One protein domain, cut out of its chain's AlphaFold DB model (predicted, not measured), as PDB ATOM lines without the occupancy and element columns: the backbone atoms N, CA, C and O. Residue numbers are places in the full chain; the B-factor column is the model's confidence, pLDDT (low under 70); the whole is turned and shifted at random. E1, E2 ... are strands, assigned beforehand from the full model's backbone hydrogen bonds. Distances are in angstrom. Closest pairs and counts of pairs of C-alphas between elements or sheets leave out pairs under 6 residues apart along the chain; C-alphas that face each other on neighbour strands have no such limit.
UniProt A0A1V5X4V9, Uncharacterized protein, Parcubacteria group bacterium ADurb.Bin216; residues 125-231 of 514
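This is residues 125 to 231 of the 514 residues of an uncharacterized protein of Parcubacteria group bacterium ADurb.Bin216 (UniProt A0A1V5X4V9). Two small three-stranded sheets lie only partly face to face, offset along a rod, with the free-standing turn 140 to 145 of hairpin E1 and E2 sticking out at one end. The 107 printed residues hold six named strands, E1 to E6, and no named helix; both sheets are antiparallel, E2 - E1 - E3 and E5 - E4 - E6. The class is all strand, though only 49 residues are in named strands; the whole is loose, radius of gyration of the C-alphas 16.2 A, spans 59 by 29 by 18 A.

E1, residues 129 to 139, begins at C-alpha (-28.605, 5.099, 25.648) and is 30.9 A long; E2 is 146 to 155, 27.4 A, and E3 168 to 176, 21.5 A. E4 is 182 to 188, E5 197 to 202, and E6 224 to 229, ending at (-21.172, 11.679, 24.714).

The sheet E2 - E1 - E3 is twisted, and E3 bends by 65 degrees at residue 171. N 132 and O 153 of E1 and E2 are 2.8 A apart, N 131 and O 174 of E1 and E3 2.8 A. In the other sheet N 186 and O 226 of E4 and E6 are 2.9 A apart, N 187 and O 198 of hairpin E4 and E5 2.9 A. The closest C-alphas of E1 and E6, Gly 129 and Ile 227, are 7.6 A apart.

The farthest C-alphas, Thr 143 and Ser 207, are 59.2 A apart. The printed part has no cut; links E2 to E3 and E5 to E6 are long. Residue 125 has pLDDT under 70.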
ATOM      1  N   GLN A 125     -30.604  -3.804  21.777       68.69
ATOM      2  CA  GLN A 125     -29.404  -3.244  21.139       68.69
ATOM      3  C   GLN A 125     -28.917  -1.948  21.812       68.69
ATOM      4  O   GLN A 125     -28.026  -1.269  21.301       68.69
ATOM      5  N   CYS A 126     -29.479  -1.586  22.969       82.25
ATOM      6  CA  CYS A 126     -29.159  -0.361  23.681       82.25
ATOM      7  C   CYS A 126     -27.816  -0.480  24.419       82.25
ATOM      8  O   CYS A 126     -27.751  -0.665  25.629       82.25
ATOM      9  N   VAL A 127     -26.717  -0.416  23.662       82.19
ATOM     10  CA  VAL A 127     -25.340  -0.469  24.192       82.19
ATOM     11  C   VAL A 127     -24.951   0.850  24.873       82.19
ATOM     12  O   VAL A 127     -24.120   0.859  25.779       82.19
ATOM     13  N   PHE A 128     -25.537   1.960  24.425       87.25
ATOM     14  CA  PHE A 128     -25.285   3.304  24.940       87.25
ATOM     15  C   PHE A 128     -26.528   4.173  24.742       87.25
ATOM     16  O   PHE A 128     -26.760   4.654  23.637       87.25
ATOM     17  N   GLY A 129     -27.360   4.334  25.765       91.19
ATOM     18  CA  GLY A 129     -28.605   5.099  25.648       91.19
ATOM     19  C   GLY A 129     -29.531   4.942  26.847       91.19
ATOM     20  O   GLY A 129     -29.138   4.398  27.879       91.19
ATOM     21  N   ILE A 130     -30.767   5.408  26.691       91.00
ATOM     22  CA  ILE A 130     -31.872   5.147  27.619       91.00
ATOM     23  C   ILE A 130     -32.785   4.120  26.951       91.00
ATOM     24  O   ILE A 130     -33.355   4.373  25.888       91.00
ATOM     25  N   GLU A 131     -32.866   2.935  27.540       91.69
ATOM     26  CA  GLU A 131     -33.699   1.839  27.064       91.69
ATOM     27  C   GLU A 131     -35.117   1.987  27.626       91.69
ATOM     28  O   GLU A 131     -35.289   2.116  28.833       91.69
ATOM     29  N   ARG A 132     -36.135   1.946  26.765       91.19
ATOM     30  CA  ARG A 132     -37.552   1.982  27.141       91.19
ATOM     31  C   ARG A 132     -38.241   0.726  26.642       91.19
ATOM     32  O   ARG A 132     -38.269   0.467  25.439       91.19
ATOM     33  N   LYS A 133     -38.827  -0.043  27.548       90.56
ATOM     34  CA  LYS A 133     -39.672  -1.187  27.217       90.56
ATOM     35  C   LYS A 133     -41.109  -0.705  27.102       90.56
ATOM     36  O   LYS A 133     -41.693  -0.234  28.078       90.56
ATOM     37  N   LEU A 134     -41.663  -0.804  25.903       90.50
ATOM     38  CA  LEU A 134     -42.983  -0.294  25.560       90.50
ATOM     39  C   LEU A 134     -43.946  -1.452  25.307       90.50
ATOM     40  O   LEU A 134     -43.569  -2.505  24.783       90.50
ATOM     41  N   ARG A 135     -45.201  -1.231  25.675       92.25
ATOM     42  CA  ARG A 135     -46.340  -2.104  25.416       92.25
ATOM     43  C   ARG A 135     -47.281  -1.389  24.463       92.25
ATOM     44  O   ARG A 135     -47.700  -0.277  24.738       92.25
ATOM     45  N   LEU A 136     -47.619  -2.015  23.346       91.56
ATOM     46  CA  LEU A 136     -48.535  -1.468  22.352       91.56
ATOM     47  C   LEU A 136     -49.714  -2.415  22.177       91.56
ATOM     48  O   LEU A 136     -49.540  -3.564  21.763       91.56
ATOM     49  N   VAL A 137     -50.919  -1.930  22.463       90.56
ATOM     50  CA  VAL A 137     -52.154  -2.697  22.274       90.56
ATOM     51  C   VAL A 137     -52.816  -2.235  20.981       90.56
ATOM     52  O   VAL A 137     -53.297  -1.110  20.882       90.56
ATOM     53  N   LYS A 138     -52.840  -3.099  19.959       88.81
ATOM     54  CA  LYS A 138     -53.556  -2.827  18.703       88.81
ATOM     55  C   LYS A 138     -54.856  -3.607  18.660       88.81
ATOM     56  O   LYS A 138     -54.849  -4.834  18.756       88.81
ATOM     57  N   VAL A 139     -55.963  -2.914  18.422       88.81
ATOM     58  CA  VAL A 139     -57.254  -3.552  18.156       88.81
ATOM     59  C   VAL A 139     -57.343  -3.865  16.666       88.81
ATOM     60  O   VAL A 139     -57.219  -2.988  15.816       88.81
ATOM     61  N   SER A 140     -57.533  -5.134  16.315       84.50
ATOM     62  CA  SER A 140     -57.725  -5.530  14.920       84.50
ATOM     63  C   SER A 140     -59.092  -5.060  14.420       84.50
ATOM     64  O   SER A 140     -60.108  -5.617  14.827       84.50
ATOM     65  N   GLU A 141     -59.124  -4.123  13.468       87.06
ATOM     66  CA  GLU A 141     -60.373  -3.605  12.875       87.06
ATOM     67  C   GLU A 141     -61.305  -4.710  12.359       87.06
ATOM     68  O   GLU A 141     -62.519  -4.645  12.521       87.06
ATOM     69  N   LYS A 142     -60.739  -5.771  11.767       87.38
ATOM     70  CA  LYS A 142     -61.521  -6.868  11.173       87.38
ATOM     71  C   LYS A 142     -62.141  -7.810  12.198       87.38
ATOM     72  O   LYS A 142     -63.110  -8.490  11.878       87.38
ATOM     73  N   THR A 143     -61.541  -7.939  13.380       90.31
ATOM     74  CA  THR A 143     -61.920  -8.988  14.342       90.31
ATOM     75  C   THR A 143     -62.338  -8.451  15.704       90.31
ATOM     76  O   THR A 143     -62.831  -9.227  16.517       90.31
ATOM     77  N   GLY A 144     -62.109  -7.165  15.976       89.69
ATOM     78  CA  GLY A 144     -62.270  -6.560  17.298       89.69
ATOM     79  C   GLY A 144     -61.323  -7.130  18.359       89.69
ATOM     80  O   GLY A 144     -61.451  -6.787  19.527       89.69
ATOM     81  N   LYS A 145     -60.392  -8.022  17.991       88.81
ATOM     82  CA  LYS A 145     -59.467  -8.649  18.938       88.81
ATOM     83  C   LYS A 145     -58.264  -7.752  19.178       88.81
ATOM     84  O   LYS A 145     -57.626  -7.301  18.226       88.81
ATOM     85  N   GLU A 146     -57.937  -7.566  20.446       90.69
ATOM     86  CA  GLU A 146     -56.719  -6.898  20.885       90.69
ATOM     87  C   GLU A 146     -55.509  -7.813  20.680       90.69
ATOM     88  O   GLU A 146     -55.550  -9.014  20.962       90.69
ATOM     89  N   LYS A 147     -54.429  -7.245  20.150       85.94
ATOM     90  CA  LYS A 147     -53.111  -7.870  20.086       85.94
ATOM     91  C   LYS A 147     -52.119  -6.977  20.808       85.94
ATOM     92  O   LYS A 147     -51.994  -5.798  20.483       85.94
ATOM     93  N   GLU A 148     -51.418  -7.567  21.763       88.94
ATOM     94  CA  GLU A 148     -50.384  -6.906  22.544       88.94
ATOM     95  C   GLU A 148     -49.005  -7.142  21.919       88.94
ATOM     96  O   GLU A 148     -48.662  -8.267  21.547       88.94
ATOM     97  N   TYR A 149     -48.221  -6.073  21.815       84.06
ATOM     98  CA  TYR A 149     -46.854  -6.082  21.311       84.06
ATOM     99  C   TYR A 149     -45.936  -5.462  22.360       84.06
ATOM    100  O   TYR A 149     -46.116  -4.304  22.728       84.06
ATOM    101  N   ILE A 150     -44.940  -6.217  22.818       87.06
ATOM    102  CA  ILE A 150     -43.891  -5.716  23.711       87.06
ATOM    103  C   ILE A 150     -42.622  -5.547  22.887       87.06
ATOM    104  O   ILE A 150     -42.182  -6.493  22.232       87.06
ATOM    105  N   TYR A 151     -42.034  -4.357  22.921       83.38
ATOM    106  CA  TYR A 151     -40.779  -4.072  22.229       83.38
ATOM    107  C   TYR A 151     -39.933  -3.076  23.017       83.38
ATOM    108  O   TYR A 151     -40.409  -2.384  23.915       83.38
ATOM    109  N   THR A 152     -38.655  -3.018  22.666       86.75
ATOM    110  CA  THR A 152     -37.679  -2.128  23.286       86.75
ATOM    111  C   THR A 152     -37.330  -1.001  22.322       86.75
ATOM    112  O   THR A 152     -36.968  -1.254  21.175       86.75
ATOM    113  N   ASN A 153     -37.394   0.237  22.800       88.75
ATOM    114  CA  ASN A 153     -36.907   1.432  22.123       88.75
ATOM    115  C   ASN A 153     -35.623   1.918  22.819       88.75
ATOM    116  O   ASN A 153     -35.576   1.971  24.044       88.75
ATOM    117  N   CYS A 154     -34.581   2.268  22.067       90.50
ATOM    118  CA  CYS A 154     -33.344   2.813  22.628       90.50
ATOM    119  C   CYS A 154     -33.178   4.265  22.198       90.50
ATOM    120  O   CYS A 154     -33.029   4.559  21.013       90.50
ATOM    121  N   ILE A 155     -33.165   5.175  23.167       89.81
ATOM    122  CA  ILE A 155     -32.926   6.590  22.917       89.81
ATOM    123  C   ILE A 155     -31.425   6.857  23.025       89.81
ATOM    124  O   ILE A 155     -30.825   6.670  24.084       89.81
ATOM    125  N   GLN A 156     -30.820   7.296  21.921       89.81
ATOM    126  CA  GLN A 156     -29.391   7.590  21.816       89.81
ATOM    127  C   GLN A 156     -29.179   8.982  21.224       89.81
ATOM    128  O   GLN A 156     -29.979   9.446  20.415       89.81
ATOM    129  N   GLY A 157     -28.070   9.630  21.588       89.62
ATOM    130  CA  GLY A 157     -27.681  10.911  21.003       89.62
ATOM    131  C   GLY A 157     -28.758  11.986  21.173       89.62
ATOM    132  O   GLY A 157     -29.202  12.255  22.285       89.62
ATOM    133  N   GLN A 158     -29.157  12.618  20.073       90.00
ATOM    134  CA  GLN A 158     -30.169  13.672  20.069       90.00
ATOM    135  C   GLN A 158     -31.494  13.115  19.538       90.00
ATOM    136  O   GLN A 158     -31.562  12.706  18.378       90.00
ATOM    137  N   ASN A 159     -32.537  13.110  20.371       90.50
ATOM    138  CA  ASN A 159     -33.874  12.684  19.976       90.50
ATOM    139  C   ASN A 159     -34.883  13.839  20.152       90.50
ATOM    140  O   ASN A 159     -35.161  14.223  21.294       90.50
ATOM    141  N   PRO A 160     -35.418  14.402  19.048       91.56
ATOM    142  CA  PRO A 160     -36.319  15.550  19.091       91.56
ATOM    143  C   PRO A 160     -37.742  15.183  19.518       91.56
ATOM    144  O   PRO A 160     -38.528  16.083  19.798       91.56
ATOM    145  N   ASP A 161     -38.087  13.896  19.565       93.75
ATOM    146  CA  ASP A 161     -39.414  13.439  19.962       93.75
ATOM    147  C   ASP A 161     -39.342  12.059  20.629       93.75
ATOM    148  O   ASP A 161     -39.179  11.026  19.977       93.75
ATOM    149  N   ILE A 162     -39.482  12.050  21.951       94.06
ATOM    150  CA  ILE A 162     -39.561  10.830  22.768       94.06
ATOM    151  C   ILE A 162     -40.988  10.534  23.238       94.06
ATOM    152  O   ILE A 162     -41.184   9.670  24.102       94.06
ATOM    153  N   THR A 163     -41.983  11.246  22.700       93.38
ATOM    154  CA  THR A 163     -43.381  11.017  23.067       93.38
ATOM    155  C   THR A 163     -43.825   9.618  22.653       93.38
ATOM    156  O   THR A 163     -43.455   9.108  21.594       93.38
ATOM    157  N   LEU A 164     -44.599   8.979  23.532       92.19
ATOM    158  CA  LEU A 164     -45.220   7.692  23.242       92.19
ATOM    159  C   LEU A 164     -46.245   7.883  22.124       92.19
ATOM    160  O   LEU A 164     -47.019   8.846  22.143       92.19
ATOM    161  N   LYS A 165     -46.254   6.981  21.143       91.75
ATOM    162  CA  LYS A 165     -47.280   7.005  20.095       91.75
ATOM    163  C   LYS A 165     -48.621   6.564  20.673       91.75
ATOM    164  O   LYS A 165     -48.694   5.926  21.720       91.75
ATOM    165  N   GLU A 166     -49.698   6.889  19.968       91.00
ATOM    166  CA  GLU A 166     -51.042   6.482  20.371       91.00
ATOM    167  C   GLU A 166     -51.123   4.956  20.571       91.00
ATOM    168  O   GLU A 166     -50.762   4.175  19.686       91.00
ATOM    169  N   GLY A 167     -51.573   4.542  21.759       89.19
ATOM    170  CA  GLY A 167     -51.665   3.137  22.165       89.19
ATOM    171  C   GLY A 167     -50.385   2.529  22.751       89.19
ATOM    172  O   GLY A 167     -50.426   1.368  23.159       89.19
ATOM    173  N   GLU A 168     -49.273   3.270  22.804       91.56
ATOM    174  CA  GLU A 168     -48.048   2.851  23.495       91.56
ATOM    175  C   GLU A 168     -48.113   3.202  24.994       91.56
ATOM    176  O   GLU A 168     -48.452   4.319  25.383       91.56
ATOM    177  N   GLU A 169     -47.740   2.248  25.843       93.06
ATOM    178  CA  GLU A 169     -47.633   2.355  27.297       93.06
ATOM    179  C   GLU A 169     -46.187   2.033  27.710       93.06
ATOM    180  O   GLU A 169     -45.617   1.019  27.294       93.06
ATOM    181  N   LEU A 170     -45.565   2.899  28.514       93.81
ATOM    182  CA  LEU A 170     -44.225   2.658  29.054       93.81
ATOM    183  C   LEU A 170     -44.305   1.640  30.195       93.81
ATOM    184  O   LEU A 170     -44.960   1.900  31.199       93.81
ATOM    185  N   MET A 171     -43.605   0.512  30.064       93.06
ATOM    186  CA  MET A 171     -43.540  -0.505  31.119       93.06
ATOM    187  C   MET A 171     -42.298  -0.379  31.997       93.06
ATOM    188  O   MET A 171     -42.372  -0.582  33.203       93.06
ATOM    189  N   GLU A 172     -41.146  -0.107  31.388       92.00
ATOM    190  CA  GLU A 172     -39.849  -0.096  32.065       92.00
ATOM    191  C   GLU A 172     -38.928   0.896  31.357       92.00
ATOM    192  O   GLU A 172     -38.963   1.021  30.130       92.00
ATOM    193  N   GLU A 173     -38.105   1.599  32.124       92.06
ATOM    194  CA  GLU A 173     -37.099   2.524  31.615       92.06
ATOM    195  C   GLU A 173     -35.786   2.238  32.334       92.06
ATOM    196  O   GLU A 173     -35.751   2.139  33.556       92.06
ATOM    197  N   THR A 174     -34.711   2.031  31.580       91.38
ATOM    198  CA  THR A 174     -33.414   1.634  32.126       91.38
ATOM    199  C   THR A 174     -32.310   2.449  31.478       91.38
ATOM    200  O   THR A 174     -32.167   2.509  30.255       91.38
ATOM    201  N   THR A 175     -31.476   3.070  32.305       92.75
ATOM    202  CA  THR A 175     -30.365   3.896  31.828       92.75
ATOM    203  C   THR A 175     -29.129   3.039  31.551       92.75
ATOM    204  O   THR A 175     -28.569   2.422  32.453       92.75
ATOM    205  N   ARG A 176     -28.661   3.023  30.297       91.00
ATOM    206  CA  ARG A 176     -27.472   2.278  29.841       91.00
ATOM    207  C   ARG A 176     -26.420   3.210  29.249       91.00
ATOM    208  O   ARG A 176     -25.916   3.005  28.149       91.00
ATOM    209  N   LEU A 177     -26.101   4.276  29.970       88.12
ATOM    210  CA  LEU A 177     -25.218   5.336  29.485       88.12
ATOM    211  C   LEU A 177     -23.725   5.067  29.725       88.12
ATOM    212  O   LEU A 177     -22.887   5.643  29.043       88.12
ATOM    213  N   GLY A 178     -23.382   4.108  30.588       85.56
ATOM    214  CA  GLY A 178     -22.002   3.693  30.844       85.56
ATOM    215  C   GLY A 178     -21.162   4.765  31.553       85.56
ATOM    216  O   GLY A 178     -21.175   5.948  31.215       85.56
ATOM    217  N   LYS A 179     -20.372   4.344  32.541       87.44
ATOM    218  CA  LYS A 179     -19.488   5.248  33.287       87.44
ATOM    219  C   LYS A 179     -18.467   5.916  32.358       87.44
ATOM    220  O   LYS A 179     -17.923   5.253  31.475       87.44
ATOM    221  N   CYS A 180     -18.215   7.212  32.552       86.56
ATOM    222  CA  CYS A 180     -17.284   8.032  31.756       86.56
ATOM    223  C   CYS A 180     -17.587   8.157  30.251       86.56
ATOM    224  O   CYS A 180     -16.774   8.719  29.521       86.56
ATOM    225  N   LYS A 181     -18.713   7.633  29.749       89.62
ATOM    226  CA  LYS A 181     -19.048   7.702  28.315       89.62
ATOM    227  C   LYS A 181     -20.008   8.838  27.978       89.62
ATOM    228  O   LYS A 181     -20.067   9.264  26.826       89.62
ATOM    229  N   VAL A 182     -20.741   9.337  28.966       91.88
ATOM    230  CA  VAL A 182     -21.631  10.491  28.831       91.88
ATOM    231  C   VAL A 182     -21.015  11.686  29.524       91.88
ATOM    232  O   VAL A 182     -20.474  11.563  30.618       91.88
ATOM    233  N   ARG A 183     -21.106  12.838  28.865       89.75
ATOM    234  CA  ARG A 183     -20.766  14.129  29.450       89.75
ATOM    235  C   ARG A 183     -21.997  14.780  30.052       89.75
ATOM    236  O   ARG A 183     -21.935  15.278  31.162       89.75
ATOM    237  N   GLU A 184     -23.097  14.809  29.310       91.88
ATOM    238  CA  GLU A 184     -24.279  15.562  29.712       91.88
ATOM    239  C   GLU A 184     -25.547  14.880  29.191       91.88
ATOM    240  O   GLU A 184     -25.569  14.391  28.058       91.88
ATOM    241  N   VAL A 185     -26.599  14.840  30.008       93.25
ATOM    242  CA  VAL A 185     -27.948  14.442  29.587       93.25
ATOM    243  C   VAL A 185     -28.892  15.596  29.852       93.25
ATOM    244  O   VAL A 185     -29.086  16.008  30.995       93.25
ATOM    245  N   ILE A 186     -29.483  16.099  28.776       92.38
ATOM    246  CA  ILE A 186     -30.377  17.247  28.790       92.38
ATOM    247  C   ILE A 186     -31.744  16.800  28.311       92.38
ATOM    248  O   ILE A 186     -31.851  16.204  27.240       92.38
ATOM    249  N   VAL A 187     -32.785  17.150  29.043       94.31
ATOM    250  CA  VAL A 187     -34.177  16.880  28.685       94.31
ATOM    251  C   VAL A 187     -34.947  18.182  28.516       94.31
ATOM    252  O   VAL A 187     -34.571  19.219  29.070       94.31
ATOM    253  N   TYR A 188     -36.010  18.125  27.721       93.69
ATOM    254  CA  TYR A 188     -36.838  19.275  27.378       93.69
ATOM    255  C   TYR A 188     -38.320  18.913  27.485       93.69
ATOM    256  O   TYR A 188     -38.729  17.813  27.097       93.69
ATOM    257  N   SER A 189     -39.130  19.835  28.004       95.00
ATOM    258  CA  SER A 189     -40.570  19.630  28.205       95.00
ATOM    259  C   SER A 189     -41.362  19.556  26.896       95.00
ATOM    260  O   SER A 189     -42.476  19.046  26.892       95.00
ATOM    261  N   GLU A 190     -40.812  20.055  25.785       94.19
ATOM    262  CA  GLU A 190     -41.438  20.018  24.459       94.19
ATOM    263  C   GLU A 190     -40.546  19.318  23.419       94.19
ATOM    264  O   GLU A 190     -39.355  19.055  23.633       94.19
ATOM    265  N   LYS A 191     -41.146  18.989  22.271       94.19
ATOM    266  CA  LYS A 191     -40.451  18.427  21.103       94.19
ATOM    267  C   LYS A 191     -39.448  19.419  20.513       94.19
ATOM    268  O   LYS A 191     -39.495  20.621  20.776       94.19
ATOM    269  N   ASP A 192     -38.542  18.908  19.687       91.44
ATOM    270  CA  ASP A 192     -37.517  19.687  18.985       91.44
ATOM    271  C   ASP A 192     -36.624  20.518  19.921       91.44
ATOM    272  O   ASP A 192     -36.109  21.567  19.526       91.44
ATOM    273  N   TYR A 193     -36.413  20.044  21.155       90.25
ATOM    274  CA  TYR A 193     -35.576  20.695  22.168       90.25
ATOM    275  C   TYR A 193     -36.096  22.077  22.598       90.25
ATOM    276  O   TYR A 193     -35.313  23.006  22.809       90.25
ATOM    277  N   LYS A 194     -37.424  22.221  22.690       88.25
ATOM    278  CA  LYS A 194     -38.119  23.453  23.096       88.25
ATOM    279  C   LYS A 194     -38.692  23.345  24.514       88.25
ATOM    280  O   LYS A 194     -38.729  22.271  25.108       88.25
ATOM    281  N   GLY A 195     -39.178  24.467  25.038       89.75
ATOM    282  CA  GLY A 195     -39.810  24.536  26.355       89.75
ATOM    283  C   GLY A 195     -38.808  24.590  27.512       89.75
ATOM    284  O   GLY A 195     -37.670  25.038  27.352       89.75
ATOM    285  N   TYR A 196     -39.251  24.160  28.696       89.00
ATOM    286  CA  TYR A 196     -38.412  24.077  29.890       89.00
ATOM    287  C   TYR A 196     -37.327  23.012  29.702       89.00
ATOM    288  O   TYR A 196     -37.597  21.916  29.212       89.00
ATOM    289  N   LYS A 197     -36.101  23.347  30.104       87.81
ATOM    290  CA  LYS A 197     -34.913  22.500  29.988       87.81
ATOM    291  C   LYS A 197     -34.437  22.081  31.374       87.81
ATOM    292  O   LYS A 197     -34.309  22.925  32.258       87.81
ATOM    293  N   GLU A 198     -34.042  20.820  31.508       89.56
ATOM    294  CA  GLU A 198     -33.382  20.300  32.705       89.56
ATOM    295  C   GLU A 198     -32.135  19.483  32.342       89.56
ATOM    296  O   GLU A 198     -32.106  18.773  31.335       89.56
ATOM    297  N   VAL A 199     -31.078  19.603  33.148       90.19
ATOM    298  CA  VAL A 199     -29.855  18.800  33.014       90.19
ATOM    299  C   VAL A 199     -29.915  17.696  34.063       90.19
ATOM    300  O   VAL A 199     -29.699  17.953  35.243       90.19
ATOM    301  N   LEU A 200     -30.222  16.472  33.633       92.62
ATOM    302  CA  LEU A 200     -30.375  15.323  34.536       92.62
ATOM    303  C   LEU A 200     -29.033  14.706  34.936       92.62
ATOM    304  O   LEU A 200     -28.932  14.015  35.946       92.62
ATOM    305  N   PHE A 201     -27.994  14.941  34.137       92.62
ATOM    306  CA  PHE A 201     -26.644  14.482  34.422       92.62
ATOM    307  C   PHE A 201     -25.624  15.412  33.771       92.62
ATOM    308  O   PHE A 201     -25.776  15.765  32.602       92.62
ATOM    309  N   LEU A 202     -24.572  15.761  34.512       89.75
ATOM    310  CA  LEU A 202     -23.427  16.524  34.029       89.75
ATOM    311  C   LEU A 202     -22.148  15.974  34.665       89.75
ATOM    312  O   LEU A 202     -22.001  15.959  35.884       89.75
ATOM    313  N   ASP A 203     -21.209  15.554  33.829       88.00
ATOM    314  CA  ASP A 203     -19.844  15.242  34.226       88.00
ATOM    315  C   ASP A 203     -18.949  16.455  33.942       88.00
ATOM    316  O   ASP A 203     -18.485  16.668  32.819       88.00
ATOM    317  N   GLU A 204     -18.711  17.263  34.976       81.62
ATOM    318  CA  GLU A 204     -17.816  18.423  34.899       81.62
ATOM    319  C   GLU A 204     -16.332  18.032  34.838       81.62
ATOM    320  O   GLU A 204     -15.473  18.878  34.562       81.62
ATOM    321  N   ASN A 205     -15.999  16.754  35.068       79.56
ATOM    322  CA  ASN A 205     -14.614  16.318  35.047       79.56
ATOM    323  C   ASN A 205     -14.084  16.319  33.615       79.56
ATOM    324  O   ASN A 205     -14.458  15.503  32.771       79.56
ATOM    325  N   VAL A 206     -13.101  17.182  33.375       70.44
ATOM    326  CA  VAL A 206     -12.325  17.222  32.127       70.44
ATOM    327  C   VAL A 206     -11.593  15.894  31.878       70.44
ATOM    328  O   VAL A 206     -11.337  15.532  30.733       70.44
ATOM    329  N   SER A 207     -11.262  15.159  32.945       74.44
ATOM    330  CA  SER A 207     -10.560  13.872  32.903       74.44
ATOM    331  C   SER A 207     -11.529  12.688  32.951       74.44
ATOM    332  O   SER A 207     -12.603  12.767  33.543       74.44
ATOM    333  N   ASN A 208     -11.115  11.552  32.393       75.56
ATOM    334  CA  ASN A 208     -11.792  10.261  32.552       75.56
ATOM    335  C   ASN A 208     -11.606   9.611  33.936       75.56
ATOM    336  O   ASN A 208     -12.027   8.475  34.144       75.56
ATOM    337  N   LYS A 209     -10.986  10.300  34.896       75.50
ATOM    338  CA  LYS A 209     -10.882   9.801  36.269       75.50
ATOM    339  C   LYS A 209     -12.029  10.271  37.125       75.50
ATOM    340  O   LYS A 209     -12.441  11.420  37.031       75.50
ATOM    341  N   ASN A 210     -12.452   9.384  38.022       83.06
ATOM    342  CA  ASN A 210     -13.486   9.657  39.014       83.06
ATOM    343  C   ASN A 210     -14.785  10.181  38.387       83.06
ATOM    344  O   ASN A 210     -15.473  10.987  39.010       83.06
ATOM    345  N   CYS A 211     -15.129   9.738  37.169       85.56
ATOM    346  CA  CYS A 211     -16.396  10.142  36.573       85.56
ATOM    347  C   CYS A 211     -17.538   9.691  37.492       85.56
ATOM    348  O   CYS A 211     -17.500   8.551  37.980       85.56
ATOM    349  N   PRO A 212     -18.542  10.548  37.717       89.44
ATOM    350  CA  PRO A 212     -19.715  10.164  38.475       89.44
ATOM    351  C   PRO A 212     -20.423   9.001  37.774       89.44
ATOM    352  O   PRO A 212     -20.412   8.886  36.543       89.44
ATOM    353  N   ASP A 213     -21.015   8.111  38.567       91.31
ATOM    354  CA  ASP A 213     -21.931   7.118  38.019       91.31
ATOM    355  C   ASP A 213     -23.162   7.846  37.474       91.31
ATOM    356  O   ASP A 213     -23.669   8.780  38.097       91.31
ATOM    357  N   VAL A 214     -23.606   7.453  36.278       91.06
ATOM    358  CA  VAL A 214     -24.809   8.040  35.685       91.06
ATOM    359  C   VAL A 214     -25.998   7.540  36.507       91.06
ATOM    360  O   VAL A 214     -26.174   6.319  36.587       91.06
ATOM    361  N   PRO A 215     -26.782   8.430  37.143       93.06
ATOM    362  CA  PRO A 215     -27.944   8.014  37.910       93.06
ATOM    363  C   PRO A 215     -28.977   7.372  36.982       93.06
ATOM    364  O   PRO A 215     -28.922   7.514  35.759       93.06
ATOM    365  N   GLU A 216     -29.937   6.666  37.564       93.19
ATOM    366  CA  GLU A 216     -31.097   6.215  36.810       93.19
ATOM    367  C   GLU A 216     -31.909   7.440  36.367       93.19
ATOM    368  O   GLU A 216     -32.347   8.247  37.186       93.19
ATOM    369  N   ILE A 217     -32.039   7.614  35.054       92.00
ATOM    370  CA  ILE A 217     -32.723   8.744  34.433       92.00
ATOM    371  C   ILE A 217     -34.135   8.312  34.067       92.00
ATOM    372  O   ILE A 217     -34.303   7.383  33.275       92.00
ATOM    373  N   SER A 218     -35.126   9.031  34.600       93.31
ATOM    374  CA  SER A 218     -36.510   8.913  34.152       93.31
ATOM    375  C   SER A 218     -36.891  10.069  33.230       93.31
ATOM    376  O   SER A 218     -36.716  11.237  33.579       93.31
ATOM    377  N   LEU A 219     -37.418   9.745  32.051       92.94
ATOM    378  CA  LEU A 219     -37.844  10.712  31.042       92.94
ATOM    379  C   LEU A 219     -39.292  11.174  31.226       92.94
ATOM    380  O   LEU A 219     -39.662  12.156  30.600       92.94
ATOM    381  N   GLY A 220     -40.076  10.493  32.072       88.56
ATOM    382  CA  GLY A 220     -41.435  10.833  32.526       88.56
ATOM    383  C   GLY A 220     -42.212  11.872  31.706       88.56
ATOM    384  O   GLY A 220     -43.005  11.517  30.836       88.56
ATOM    385  N   GLU A 221     -42.008  13.149  32.035       93.25
ATOM    386  CA  GLU A 221     -42.765  14.305  31.523       93.25
ATOM    387  C   GLU A 221     -42.113  15.003  30.315       93.25
ATOM    388  O   GLU A 221     -42.680  15.932  29.736       93.25
ATOM    389  N   TYR A 222     -40.917  14.575  29.922       96.12
ATOM    390  CA  TYR A 222     -40.128  15.201  28.871       96.12
ATOM    391  C   TYR A 222     -40.511  14.678  27.485       96.12
ATOM    392  O   TYR A 222     -40.855  13.512  27.292       96.12
ATOM    393  N   GLN A 223     -40.415  15.558  26.489       96.38
ATOM    394  CA  GLN A 223     -40.795  15.262  25.107       96.38
ATOM    395  C   GLN A 223     -39.604  15.217  24.152       96.38
ATOM    396  O   GLN A 223     -39.737  14.678  23.056       96.38
ATOM    397  N   SER A 224     -38.429  15.708  24.554       95.19
ATOM    398  CA  SER A 224     -37.184  15.501  23.808       95.19
ATOM    399  C   SER A 224     -35.966  15.416  24.732       95.19
ATOM    400  O   SER A 224     -35.995  15.876  25.875       95.19
ATOM    401  N   VAL A 225     -34.888  14.786  24.256       95.44
ATOM    402  CA  VAL A 225     -33.666  14.548  25.042       95.44
ATOM    403  C   VAL A 225     -32.415  14.640  24.173       95.44
ATOM    404  O   VAL A 225     -32.398  14.236  23.010       95.44
ATOM    405  N   ARG A 226     -31.335  15.162  24.751       93.38
ATOM    406  CA  ARG A 226     -29.989  15.170  24.182       93.38
ATOM    407  C   ARG A 226     -29.026  14.494  25.147       93.38
ATOM    408  O   ARG A 226     -28.749  15.005  26.227       93.38
ATOM    409  N   ILE A 227     -28.492  13.364  24.717       93.19
ATOM    410  CA  ILE A 227     -27.420  12.620  25.370       93.19
ATOM    411  C   ILE A 227     -26.126  13.004  24.661       93.19
ATOM    412  O   ILE A 227     -25.894  12.634  23.507       93.19
ATOM    413  N   ILE A 228     -25.282  13.769  25.341       91.12
ATOM    414  CA  ILE A 228     -24.015  14.250  24.803       91.12
ATOM    415  C   ILE A 228     -22.909  13.302  25.270       91.12
ATOM    416  O   ILE A 228     -22.621  13.232  26.472       91.12
ATOM    417  N   PRO A 229     -22.270  12.559  24.352       90.62
ATOM    418  CA  PRO A 229     -21.172  11.679  24.714       90.62
ATOM    419  C   PRO A 229     -19.960  12.482  25.198       90.62
ATOM    420  O   PRO A 229     -19.716  13.614  24.766       90.62
ATOM    421  N   LYS A 230     -19.173  11.865  26.081       89.50
ATOM    422  CA  LYS A 230     -17.866  12.367  26.506       89.50
ATOM    423  C   LYS A 230     -16.828  11.958  25.460       89.50
ATOM    424  O   LYS A 230     -16.361  10.825  25.427       89.50
ATOM    425  N   LEU A 231     -16.529  12.885  24.563       88.19
ATOM    426  CA  LEU A 231     -15.610  12.756  23.439       88.19
ATOM    427  C   LEU A 231     -14.407  13.671  23.653       88.19
ATOM    428  O   LEU A 231     -14.516  14.724  24.271       88.19
TER     429      LEU A 231